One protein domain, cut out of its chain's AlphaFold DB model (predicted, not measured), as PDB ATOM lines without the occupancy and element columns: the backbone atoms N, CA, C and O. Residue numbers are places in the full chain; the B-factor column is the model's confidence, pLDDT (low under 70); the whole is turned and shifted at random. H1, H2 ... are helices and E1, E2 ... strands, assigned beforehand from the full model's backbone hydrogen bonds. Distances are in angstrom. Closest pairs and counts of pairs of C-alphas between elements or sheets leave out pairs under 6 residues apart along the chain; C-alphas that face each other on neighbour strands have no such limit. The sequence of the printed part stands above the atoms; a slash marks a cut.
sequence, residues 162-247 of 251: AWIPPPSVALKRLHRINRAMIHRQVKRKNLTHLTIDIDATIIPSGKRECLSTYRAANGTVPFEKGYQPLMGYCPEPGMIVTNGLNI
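What this domain is: This is residues 162 to 247 of the 251 residues of an uncharacterized protein of Rhodobacteraceae bacterium (UniProt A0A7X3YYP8). A small antiparallel sheet, in the order E1, E2, E3, has the long helix H1 near its edge strand E3; beyond the sheet, away from H1, a long loop with the short H2 runs out from E1 and folds back to E2. The 86 printed residues hold H1, E1, H2, E2 and E3 in turn, class mixed, with 42 residues, under half, in named elements. The whole is loose, radius of gyration of the C-alphas 16.1 A, spanning 48 by 30 by 19 A.

How they stand to each other: H1, residues 169 to 188, with every O i to N i+4 pair within hydrogen-bond range, is on the sheet; its closest C-alphas to E3, residues 239 to 246, are Ile 182 and Met 239, 7.9 A. E1, residues 197 to 200, is antiparallel to E2, residues 229 to 234; N 199 and O 231 are 2.8 A apart. E2 and E3 form a hairpin; N 241 and O 232 are 2.7 A apart. H2, residues 214 to 217, too short for an O i to N i+4 pair, is not on the sheet.

Where its parts are: H1, 28.9 A long, begins at C-alpha 169 (115.575, 7.342, 41.923). E3, 19.4 A, ends at C-alpha 246 (101.030, 14.735, 49.374).

The domain as a whole: The printed part has no cut. The links E1 to H2 and H2 to E2 are long. In the model, pLDDT is under 70 at residues 162 and 242 to 247.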
ATOM      1  N   ALA A 162     104.914  19.920  57.811       68.44
ATOM      2  CA  ALA A 162     104.766  19.471  56.437       68.44
ATOM      3  C   ALA A 162     106.088  18.859  55.964       68.44
ATOM      4  O   ALA A 162     107.061  19.567  55.707       68.44
ATOM      5  N   TRP A 163     106.119  17.537  55.814       70.12
ATOM      6  CA  TRP A 163     107.312  16.837  55.357       70.12
ATOM      7  C   TRP A 163     107.055  16.046  54.074       70.12
ATOM      8  O   TRP A 163     106.243  15.117  54.035       70.12
ATOM      9  N   ILE A 164     107.794  16.401  53.021       73.12
ATOM     10  CA  ILE A 164     107.740  15.740  51.715       73.12
ATOM     11  C   ILE A 164     109.008  14.892  51.560       73.12
ATOM     12  O   ILE A 164     110.112  15.448  51.554       73.12
ATOM     13  N   PRO A 165     108.896  13.558  51.414       76.06
ATOM     14  CA  PRO A 165     110.062  12.721  51.189       76.06
ATOM     15  C   PRO A 165     110.752  13.114  49.876       76.06
ATOM     16  O   PRO A 165     110.073  13.332  48.866       76.06
ATOM     17  N   PRO A 166     112.096  13.155  49.836       79.50
ATOM     18  CA  PRO A 166     112.793  13.298  48.570       79.50
ATOM     19  C   PRO A 166     112.405  12.127  47.651       79.50
ATOM     20  O   PRO A 166     112.351  10.981  48.102       79.50
ATOM     21  N   PRO A 167     112.138  12.373  46.357       78.56
ATOM     22  CA  PRO A 167     111.690  11.313  45.470       78.56
ATOM     23  C   PRO A 167     112.795  10.270  45.276       78.56
ATOM     24  O   PRO A 167     113.960  10.620  45.043       78.56
ATOM     25  N   SER A 168     112.413   8.990  45.306       80.88
ATOM     26  CA  SER A 168     113.304   7.873  44.981       80.88
ATOM     27  C   SER A 168     113.885   8.024  43.569       80.88
ATOM     28  O   SER A 168     113.362   8.756  42.722       80.88
ATOM     29  N   VAL A 169     114.974   7.312  43.270       78.94
ATOM     30  CA  VAL A 169     115.575   7.342  41.923       78.94
ATOM     31  C   VAL A 169     114.560   6.915  40.857       78.94
ATOM     32  O   VAL A 169     114.498   7.534  39.793       78.94
ATOM     33  N   ALA A 170     113.739   5.902  41.146       77.19
ATOM     34  CA  ALA A 170     112.679   5.455  40.249       77.19
ATOM     35  C   ALA A 170     111.589   6.528  40.078       77.19
ATOM     36  O   ALA A 170     111.233   6.859  38.946       77.19
ATOM     37  N   LEU A 171     111.147   7.169  41.165       78.31
ATOM     38  CA  LEU A 171     110.145   8.233  41.099       78.31
ATOM     39  C   LEU A 171     110.657   9.472  40.344       78.31
ATOM     40  O   LEU A 171     109.941  10.041  39.522       78.31
ATOM     41  N   LYS A 172     111.931   9.853  40.520       79.44
ATOM     42  CA  LYS A 172     112.580  10.909  39.717       79.44
ATOM     43  C   LYS A 172     112.554  10.586  38.223       79.44
ATOM     44  O   LYS A 172     112.398  11.494  37.408       79.44
ATOM     45  N   ARG A 173     112.713   9.315  37.844       75.62
ATOM     46  CA  ARG A 173     112.612   8.882  36.442       75.62
ATOM     47  C   ARG A 173     111.172   8.965  35.938       75.62
ATOM     48  O   ARG A 173     110.979   9.503  34.852       75.62
ATOM     49  N   LEU A 174     110.181   8.553  36.733       76.31
ATOM     50  CA  LEU A 174     108.759   8.721  36.396       76.31
ATOM     51  C   LEU A 174     108.370  10.197  36.215       76.31
ATOM     52  O   LEU A 174     107.715  10.544  35.233       76.31
ATOM     53  N   HIS A 175     108.869  11.100  37.065       78.25
ATOM     54  CA  HIS A 175     108.652  12.541  36.896       78.25
ATOM     55  C   HIS A 175     109.180  13.080  35.560       78.25
ATOM     56  O   HIS A 175     108.564  13.968  34.971       78.25
ATOM     57  N   ARG A 176     110.287  12.536  35.031       75.38
ATOM     58  CA  ARG A 176     110.791  12.930  33.701       75.38
ATOM     59  C   ARG A 176     109.812  12.561  32.589       75.38
ATOM     60  O   ARG A 176     109.719  13.305  31.619       75.38
ATOM     61  N   ILE A 177     109.078  11.456  32.737       73.31
ATOM     62  CA  ILE A 177     108.038  11.028  31.789       73.31
ATOM     63  C   ILE A 177     106.903  12.039  31.771       73.31
ATOM     64  O   ILE A 177     106.567  12.567  30.713       73.31
ATOM     65  N   ASN A 178     106.364  12.338  32.955       77.31
ATOM     66  CA  ASN A 178     105.267  13.283  33.106       77.31
ATOM     67  C   ASN A 178     105.663  14.659  32.542       77.31
ATOM     68  O   ASN A 178     104.990  15.207  31.671       77.31
ATOM     69  N   ARG A 179     106.852  15.151  32.917       78.69
ATOM     70  CA  ARG A 179     107.408  16.406  32.395       78.69
ATOM     71  C   ARG A 179     107.556  16.394  30.872       78.69
ATOM     72  O   ARG A 179     107.254  17.397  30.237       78.69
ATOM     73  N   ALA A 180     108.007  15.291  30.275       75.88
ATOM     74  CA  ALA A 180     108.137  15.181  28.823       75.88
ATOM     75  C   ALA A 180     106.775  15.211  28.110       75.88
ATOM     76  O   ALA A 180     106.670  15.828  27.047       75.88
ATOM     77  N   MET A 181     105.739  14.589  28.689       74.88
ATOM     78  CA  MET A 181     104.373  14.643  28.156       74.88
ATOM     79  C   MET A 181     103.804  16.061  28.215       74.88
ATOM     80  O   MET A 181     103.395  16.589  27.181       74.88
ATOM     81  N   ILE A 182     103.874  16.708  29.384       79.25
ATOM     82  CA  ILE A 182     103.409  18.090  29.575       79.25
ATOM     83  C   ILE A 182     104.157  19.034  28.628       79.25
ATOM     84  O   ILE A 182     103.538  19.757  27.853       79.25
ATOM     85  N   HIS A 183     105.493  18.975  28.604       80.06
ATOM     86  CA  HIS A 183     106.310  19.833  27.744       80.06
ATOM     87  C   HIS A 183     105.977  19.650  26.259       80.06
ATOM     88  O   HIS A 183     105.974  20.613  25.495       80.06
ATOM     89  N   ARG A 184     105.693  18.419  25.815       77.62
ATOM     90  CA  ARG A 184     105.274  18.170  24.431       77.62
ATOM     91  C   ARG A 184     103.948  18.863  24.126       77.62
ATOM     92  O   ARG A 184     103.839  19.458  23.056       77.62
ATOM     93  N   GLN A 185     102.975  18.782  25.028       77.62
ATOM     94  CA  GLN A 185     101.659  19.385  24.827       77.62
ATOM     95  C   GLN A 185     101.733  20.916  24.831       77.62
ATOM     96  O   GLN A 185     101.231  21.552  23.906       77.62
ATOM     97  N   VAL A 186     102.453  21.489  25.801       84.44
ATOM     98  CA  VAL A 186     102.737  22.929  25.900       84.44
ATOM     99  C   VAL A 186     103.426  23.431  24.630       84.44
ATOM    100  O   VAL A 186     102.953  24.376  24.004       84.44
ATOM    101  N   LYS A 187     104.481  22.739  24.173       85.00
ATOM    102  CA  LYS A 187     105.199  23.099  22.942       85.00
ATOM    103  C   LYS A 187     104.323  22.970  21.695       85.00
ATOM    104  O   LYS A 187     104.380  23.833  20.828       85.00
ATOM    105  N   ARG A 188     103.521  21.905  21.580       82.50
ATOM    106  CA  ARG A 188     102.639  21.679  20.422       82.50
ATOM    107  C   ARG A 188     101.605  22.793  20.274       82.50
ATOM    108  O   ARG A 188     101.275  23.147  19.149       82.50
ATOM    109  N   LYS A 189     101.101  23.316  21.392       83.44
ATOM    110  CA  LYS A 189     100.134  24.416  21.422       83.44
ATOM    111  C   LYS A 189     100.788  25.805  21.504       83.44
ATOM    112  O   LYS A 189     100.068  26.791  21.573       83.44
ATOM    113  N   ASN A 190     102.124  25.885  21.482       90.12
ATOM    114  CA  ASN A 190     102.901  27.120  21.633       90.12
ATOM    115  C   ASN A 190     102.485  27.958  22.861       90.12
ATOM    116  O   ASN A 190     102.375  29.180  22.790       90.12
ATOM    117  N   LEU A 191     102.204  27.286  23.980       88.94
ATOM    118  CA  LEU A 191     101.723  27.938  25.195       88.94
ATOM    119  C   LEU A 191     102.895  28.555  25.959       88.94
ATOM    120  O   LEU A 191     103.868  27.867  26.274       88.94
ATOM    121  N   THR A 192     102.781  29.841  26.279       90.50
ATOM    122  CA  THR A 192     103.749  30.592  27.099       90.50
ATOM    123  C   THR A 192     103.217  30.914  28.496       90.50
ATOM    124  O   THR A 192     104.000  31.242  29.379       90.50
ATOM    125  N   HIS A 193     101.905  30.770  28.699       90.81
ATOM    126  CA  HIS A 193     101.197  30.981  29.959       90.81
ATOM    127  C   HIS A 193     100.268  29.791  30.201       90.81
ATOM    128  O   HIS A 193      99.715  29.239  29.247       90.81
ATOM    129  N   LEU A 194     100.144  29.374  31.462       87.94
ATOM    130  CA  LEU A 194      99.308  28.255  31.885       87.94
ATOM    131  C   LEU A 194      98.523  28.662  33.125       87.94
ATOM    132  O   LEU A 194      99.115  29.121  34.104       87.94
ATOM    133  N   THR A 195      97.220  28.435  33.092       88.38
ATOM    134  CA  THR A 195      96.356  28.497  34.263       88.38
ATOM    135  C   THR A 195      96.384  27.131  34.930       88.38
ATOM    136  O   THR A 195      96.289  26.100  34.263       88.38
ATOM    137  N   ILE A 196      96.559  27.104  36.246       86.69
ATOM    138  CA  ILE A 196      96.473  25.873  37.028       86.69
ATOM    139  C   ILE A 196      95.348  26.082  38.024       86.69
ATOM    140  O   ILE A 196      95.501  26.840  38.979       86.69
ATOM    141  N   ASP A 197      94.227  25.427  37.761       84.69
ATOM    142  CA  ASP A 197      93.130  25.319  38.706       84.69
ATOM    143  C   ASP A 197      93.475  24.228  39.713       84.69
ATOM    144  O   ASP A 197      93.809  23.114  39.314       84.69
ATOM    145  N   ILE A 198      93.516  24.558  40.997       81.31
ATOM    146  CA  ILE A 198      94.045  23.666  42.025       81.31
ATOM    147  C   ILE A 198      92.895  23.170  42.888       81.31
ATOM    148  O   ILE A 198      92.328  23.928  43.669       81.31
ATOM    149  N   ASP A 199      92.668  21.863  42.827       79.38
ATOM    150  CA  ASP A 199      91.741  21.141  43.677       79.38
ATOM    151  C   ASP A 199      92.481  20.179  44.602       79.38
ATOM    152  O   ASP A 199      93.556  19.650  44.305       79.38
ATOM    153  N   ALA A 200      91.883  19.914  45.753       71.12
ATOM    154  CA  ALA A 200      92.426  18.986  46.725       71.12
ATOM    155  C   ALA A 200      91.364  17.934  47.047       71.12
ATOM    156  O   ALA A 200      90.412  18.191  47.784       71.12
ATOM    157  N   THR A 201      91.510  16.743  46.471       75.25
ATOM    158  CA  THR A 201      90.566  15.637  46.680       75.25
ATOM    159  C   THR A 201      90.984  14.835  47.899       75.25
ATOM    160  O   THR A 201      92.133  14.416  47.996       75.25
ATOM    161  N   ILE A 202      90.060  14.573  48.820       81.88
ATOM    162  CA  ILE A 202      90.316  13.667  49.939       81.88
ATOM    163  C   ILE A 202      90.123  12.226  49.474       81.88
ATOM    164  O   ILE A 202      89.055  11.853  48.996       81.88
ATOM    165  N   ILE A 203      91.162  11.412  49.654       81.31
ATOM    166  CA  ILE A 203      91.140   9.966  49.447       81.31
ATOM    167  C   ILE A 203      91.122   9.300  50.827       81.31
ATOM    168  O   ILE A 203      92.150   9.313  51.519       81.31
ATOM    169  N   PRO A 204      89.986   8.713  51.241       82.56
ATOM    170  CA  PRO A 204      89.885   8.015  52.515       82.56
ATOM    171  C   PRO A 204      90.894   6.870  52.613       82.56
ATOM    172  O   PRO A 204      91.176   6.174  51.636       82.56
ATOM    173  N   SER A 205      91.433   6.635  53.807       82.69
ATOM    174  CA  SER A 205      92.322   5.504  54.047       82.69
ATOM    175  C   SER A 205      92.123   4.886  55.421       82.69
ATOM    176  O   SER A 205      92.166   5.564  56.443       82.69
ATOM    177  N   GLY A 206      91.990   3.559  55.434       83.38
ATOM    178  CA  GLY A 206      91.963   2.749  56.653       83.38
ATOM    179  C   GLY A 206      93.346   2.381  57.197       83.38
ATOM    180  O   GLY A 206      93.435   1.584  58.128       83.38
ATOM    181  N   LYS A 207      94.439   2.905  56.621       80.50
ATOM    182  CA  LYS A 207      95.793   2.614  57.110       80.50
ATOM    183  C   LYS A 207      95.962   3.120  58.542       80.50
ATOM    184  O   LYS A 207      95.577   4.245  58.861       80.50
ATOM    185  N   ARG A 208      96.566   2.295  59.402       78.56
ATOM    186  CA  ARG A 208      96.719   2.584  60.839       78.56
ATOM    187  C   ARG A 208      97.504   3.874  61.078       78.56
ATOM    188  O   ARG A 208      97.179   4.638  61.980       78.56
ATOM    189  N   GLU A 209      98.507   4.108  60.245       76.62
ATOM    190  CA  GLU A 209      99.393   5.269  60.237       76.62
ATOM    191  C   GLU A 209      98.819   6.501  59.511       76.62
ATOM    192  O   GLU A 209      99.510   7.512  59.383       76.62
ATOM    193  N   CYS A 210      97.584   6.435  58.999       78.19
ATOM    194  CA  CYS A 210      96.957   7.559  58.314       78.19
ATOM    195  C   CYS A 210      96.487   8.634  59.308       78.19
ATOM    196  O   CYS A 210      95.923   8.322  60.363       78.19
ATOM    197  N   LEU A 211      96.720   9.900  58.956       79.81
ATOM    198  CA  LEU A 211      96.326  11.062  59.754       79.81
ATOM    199  C   LEU A 211      94.890  11.489  59.431       79.81
ATOM    200  O   LEU A 211      94.331  11.121  58.393       79.81
ATOM    201  N   SER A 212      94.295  12.254  60.344       83.94
ATOM    202  CA  SER A 212      92.993  12.884  60.122       83.94
ATOM    203  C   SER A 212      93.081  13.914  58.998       83.94
ATOM    204  O   SER A 212      94.087  14.604  58.859       83.94
ATOM    205  N   THR A 213      92.021  14.035  58.204       85.19
ATOM    206  CA  THR A 213      91.920  15.083  57.179       85.19
ATOM    207  C   THR A 213      91.637  16.440  57.827       85.19
ATOM    208  O   THR A 213      91.200  16.514  58.981       85.19
ATOM    209  N   TYR A 214      91.815  17.537  57.081       78.88
ATOM    210  CA  TYR A 214      91.465  18.867  57.596       78.88
ATOM    211  C   TYR A 214      89.968  18.996  57.918       78.88
ATOM    212  O   TYR A 214      89.623  19.720  58.843       78.88
ATOM    213  N   ARG A 215      89.088  18.278  57.200       82.88
ATOM    214  CA  ARG A 215      87.635  18.267  57.456       82.88
ATOM    215  C   ARG A 215      87.306  17.652  58.809       82.88
ATOM    216  O   ARG A 215      86.382  18.099  59.478       82.88
ATOM    217  N   ALA A 216      88.042  16.619  59.209       85.94
ATOM    218  CA  ALA A 216      87.914  16.065  60.549       85.94
ATOM    219  C   ALA A 216      88.547  17.000  61.591       85.94
ATOM    220  O   ALA A 216      87.975  17.218  62.654       85.94
ATOM    221  N   ALA A 217      89.701  17.599  61.279       82.56
ATOM    222  CA  ALA A 217      90.408  18.496  62.194       82.56
ATOM    223  C   ALA A 217      89.654  19.810  62.482       82.56
ATOM    224  O   ALA A 217      89.735  20.323  63.593       82.56
ATOM    225  N   ASN A 218      88.917  20.346  61.507       84.69
ATOM    226  CA  ASN A 218      88.134  21.578  61.646       84.69
ATOM    227  C   ASN A 218      86.658  21.330  62.024       84.69
ATOM    228  O   ASN A 218      85.866  22.269  62.016       84.69
ATOM    229  N   GLY A 219      86.278  20.080  62.315       87.75
ATOM    230  CA  GLY A 219      84.924  19.713  62.737       87.75
ATOM    231  C   GLY A 219      83.868  19.667  61.626       87.75
ATOM    232  O   GLY A 219      82.692  19.497  61.930       87.75
ATOM    233  N   THR A 220      84.251  19.776  60.346       89.44
ATOM    234  CA  THR A 220      83.317  19.620  59.210       89.44
ATOM    235  C   THR A 220      82.707  18.216  59.165       89.44
ATOM    236  O   THR A 220      81.562  18.049  58.753       89.44
ATOM    237  N   VAL A 221      83.471  17.192  59.557       88.38
ATOM    238  CA  VAL A 221      83.007  15.799  59.659       88.38
ATOM    239  C   VAL A 221      83.474  15.176  60.977       88.38
ATOM    240  O   VAL A 221      84.557  15.515  61.451       88.38
ATOM    241  N   PRO A 222      82.704  14.244  61.572       86.69
ATOM    242  CA  PRO A 222      83.027  13.688  62.888       86.69
ATOM    243  C   PRO A 222      84.305  12.839  62.892       86.69
ATOM    244  O   PRO A 222      85.036  12.825  63.880       86.69
ATOM    245  N   PHE A 223      84.590  12.123  61.800       87.06
ATOM    246  CA  PHE A 223      85.798  11.316  61.657       87.06
ATOM    247  C   PHE A 223      86.113  11.052  60.183       87.06
ATOM    248  O   PHE A 223      85.287  10.505  59.456       87.06
ATOM    249  N   GLU A 224      87.322  11.399  59.748       88.31
ATOM    250  CA  GLU A 224      87.820  11.106  58.405       88.31
ATOM    251  C   GLU A 224      89.351  11.038  58.446       88.31
ATOM    252  O   GLU A 224      90.019  11.961  58.918       88.31
ATOM    253  N   LYS A 225      89.909   9.921  57.974       88.19
ATOM    254  CA  LYS A 225      91.352   9.719  57.801       88.19
ATOM    255  C   LYS A 225      91.640   9.479  56.337       88.19
ATOM    256  O   LYS A 225      90.899   8.754  55.671       88.19
ATOM    257  N   GLY A 226      92.718  10.059  55.836       85.00
ATOM    258  CA  GLY A 226      93.026   9.947  54.424       85.00
ATOM    259  C   GLY A 226      94.236  10.746  53.989       85.00
ATOM    260  O   GLY A 226      94.971  11.330  54.784       85.00
ATOM    261  N   TYR A 227      94.425  10.754  52.681       77.12
ATOM    262  CA  TYR A 227      95.421  11.563  52.003       77.12
ATOM    263  C   TYR A 227      94.689  12.593  51.160       77.12
ATOM    264  O   TYR A 227      93.645  12.286  50.591       77.12
ATOM    265  N   GLN A 228      95.244  13.792  51.053       75.31
ATOM    266  CA  GLN A 228      94.673  14.844  50.228       75.31
ATOM    267  C   GLN A 228      95.695  15.275  49.176       75.31
ATOM    268  O   GLN A 228      96.453  16.222  49.401       75.31
ATOM    269  N   PRO A 229      95.812  14.524  48.065       72.50
ATOM    270  CA  PRO A 229      96.660  14.934  46.958       72.50
ATOM    271  C   PRO A 229      96.183  16.264  46.377       72.50
ATOM    272  O   PRO A 229      94.990  16.475  46.150       72.50
ATOM    273  N   LEU A 230      97.146  17.141  46.096       72.75
ATOM    274  CA  LEU A 230      96.900  18.357  45.340       72.75
ATOM    275  C   LEU A 230      96.858  18.019  43.844       72.75
ATOM    276  O   LEU A 230      97.860  17.592  43.259       72.75
ATOM    277  N   MET A 231      95.698  18.211  43.235       74.56
ATOM    278  CA  MET A 231      95.446  17.993  41.818       74.56
ATOM    279  C   MET A 231      95.309  19.350  41.136       74.56
ATOM    280  O   MET A 231      94.550  20.198  41.577       74.56
ATOM    281  N   GLY A 232      96.068  19.573  40.069       79.94
ATOM    282  CA  GLY A 232      95.937  20.760  39.237       79.94
ATOM    283  C   GLY A 232      95.262  20.404  37.920       79.94
ATOM    284  O   GLY A 232      95.741  19.521  37.214       79.94
ATOM    285  N   TYR A 233      94.188  21.075  37.533       82.81
ATOM    286  CA  TYR A 233      93.705  21.043  36.162       82.81
ATOM    287  C   TYR A 233      94.289  22.215  35.373       82.81
ATOM    288  O   TYR A 233      94.285  23.359  35.817       82.81
ATOM    289  N   CYS A 234      94.829  21.925  34.192       83.44
ATOM    290  CA  CYS A 234      95.407  22.916  33.295       83.44
ATOM    291  C   CYS A 234      94.613  22.917  31.974       83.44
ATOM    292  O   CYS A 234      94.804  22.014  31.140       83.44
ATOM    293  N   PRO A 235      93.691  23.880  31.780       83.69
ATOM    294  CA  PRO A 235      92.732  23.858  30.678       83.69
ATOM    295  C   PRO A 235      93.381  24.074  29.308       83.69
ATOM    296  O   PRO A 235      92.970  23.452  28.328       83.69
ATOM    297  N   GLU A 236      94.428  24.894  29.208       84.62
ATOM    298  CA  GLU A 236      95.058  25.237  27.930       84.62
ATOM    299  C   GLU A 236      95.678  24.014  27.232       84.62
ATOM    300  O   GLU A 236      95.391  23.779  26.051       84.62
ATOM    301  N   PRO A 237      96.485  23.166  27.900       78.00
ATOM    302  CA  PRO A 237      96.903  21.890  27.336       78.00
ATOM    303  C   PRO A 237      95.790  20.832  27.378       78.00
ATOM    304  O   PRO A 237      95.885  19.875  26.603       78.00
ATOM    305  N   GLY A 238      94.746  21.028  28.196       78.38
ATOM    306  CA  GLY A 238      93.673  20.066  28.454       78.38
ATOM    307  C   GLY A 238      94.184  18.879  29.266       78.38
ATOM    308  O   GLY A 238      94.005  17.732  28.865       78.38
ATOM    309  N   MET A 239      94.937  19.153  30.334       77.00
ATOM    310  CA  MET A 239      95.654  18.132  31.097       77.00
ATOM    311  C   MET A 239      95.422  18.296  32.590       77.00
ATOM    312  O   MET A 239      95.485  19.400  33.119       77.00
ATOM    313  N   ILE A 240      95.271  17.171  33.280       72.69
ATOM    314  CA  ILE A 240      95.424  17.116  34.730       72.69
ATOM    315  C   ILE A 240      96.923  17.008  35.026       72.69
ATOM    316  O   ILE A 240      97.606  16.093  34.561       72.69
ATOM    317  N   VAL A 241      97.442  17.970  35.777       72.44
ATOM    318  CA  VAL A 241      98.808  18.023  36.280       72.44
ATOM    319  C   VAL A 241      98.786  17.760  37.777       72.44
ATOM    320  O   VAL A 241      98.126  18.440  38.548       72.44
ATOM    321  N   THR A 242      99.523  16.751  38.215       64.50
ATOM    322  CA  THR A 242      99.675  16.462  39.642       64.50
ATOM    323  C   THR A 242     101.120  16.740  40.015       64.50
ATOM    324  O   THR A 242     102.048  16.417  39.262       64.50
ATOM    325  N   ASN A 243     101.320  17.369  41.166       57.75
ATOM    326  CA  ASN A 243     102.611  17.326  41.825       57.75
ATOM    327  C   ASN A 243     102.519  16.240  42.897       57.75
ATOM    328  O   ASN A 243     101.488  16.111  43.551       57.75
ATOM    329  N   GLY A 244     103.593  15.486  43.130       51.75
ATOM    330  CA  GLY A 244     103.673  14.497  44.215       51.75
ATOM    331  C   GLY A 244     103.628  15.110  45.626       51.75
ATOM    332  O   GLY A 244     104.090  14.484  46.578       51.75
ATOM    333  N   LEU A 245     103.111  16.336  45.760       40.62
ATOM    334  CA  LEU A 245     102.797  17.011  47.007       40.62
ATOM    335  C   LEU A 245     101.597  16.302  47.638       40.62
ATOM    336  O   LEU A 245     100.466  16.774  47.594       40.62
ATOM    337  N   ASN A 246     101.855  15.154  48.255       44.03
ATOM    338  CA  ASN A 246     101.030  14.735  49.374       44.03
ATOM    339  C   ASN A 246     101.335  15.718  50.499       44.03
ATOM    340  O   ASN A 246     102.308  15.547  51.238       44.03
ATOM    341  N   ILE A 247     100.546  16.788  50.574       38.09
ATOM    342  CA  ILE A 247     100.568  17.701  51.705       38.09
ATOM    343  C   ILE A 247      99.952  16.921  52.866       38.09
ATOM    344  O   ILE A 247      98.752  16.942  53.108       38.09
TER     345      ILE A 247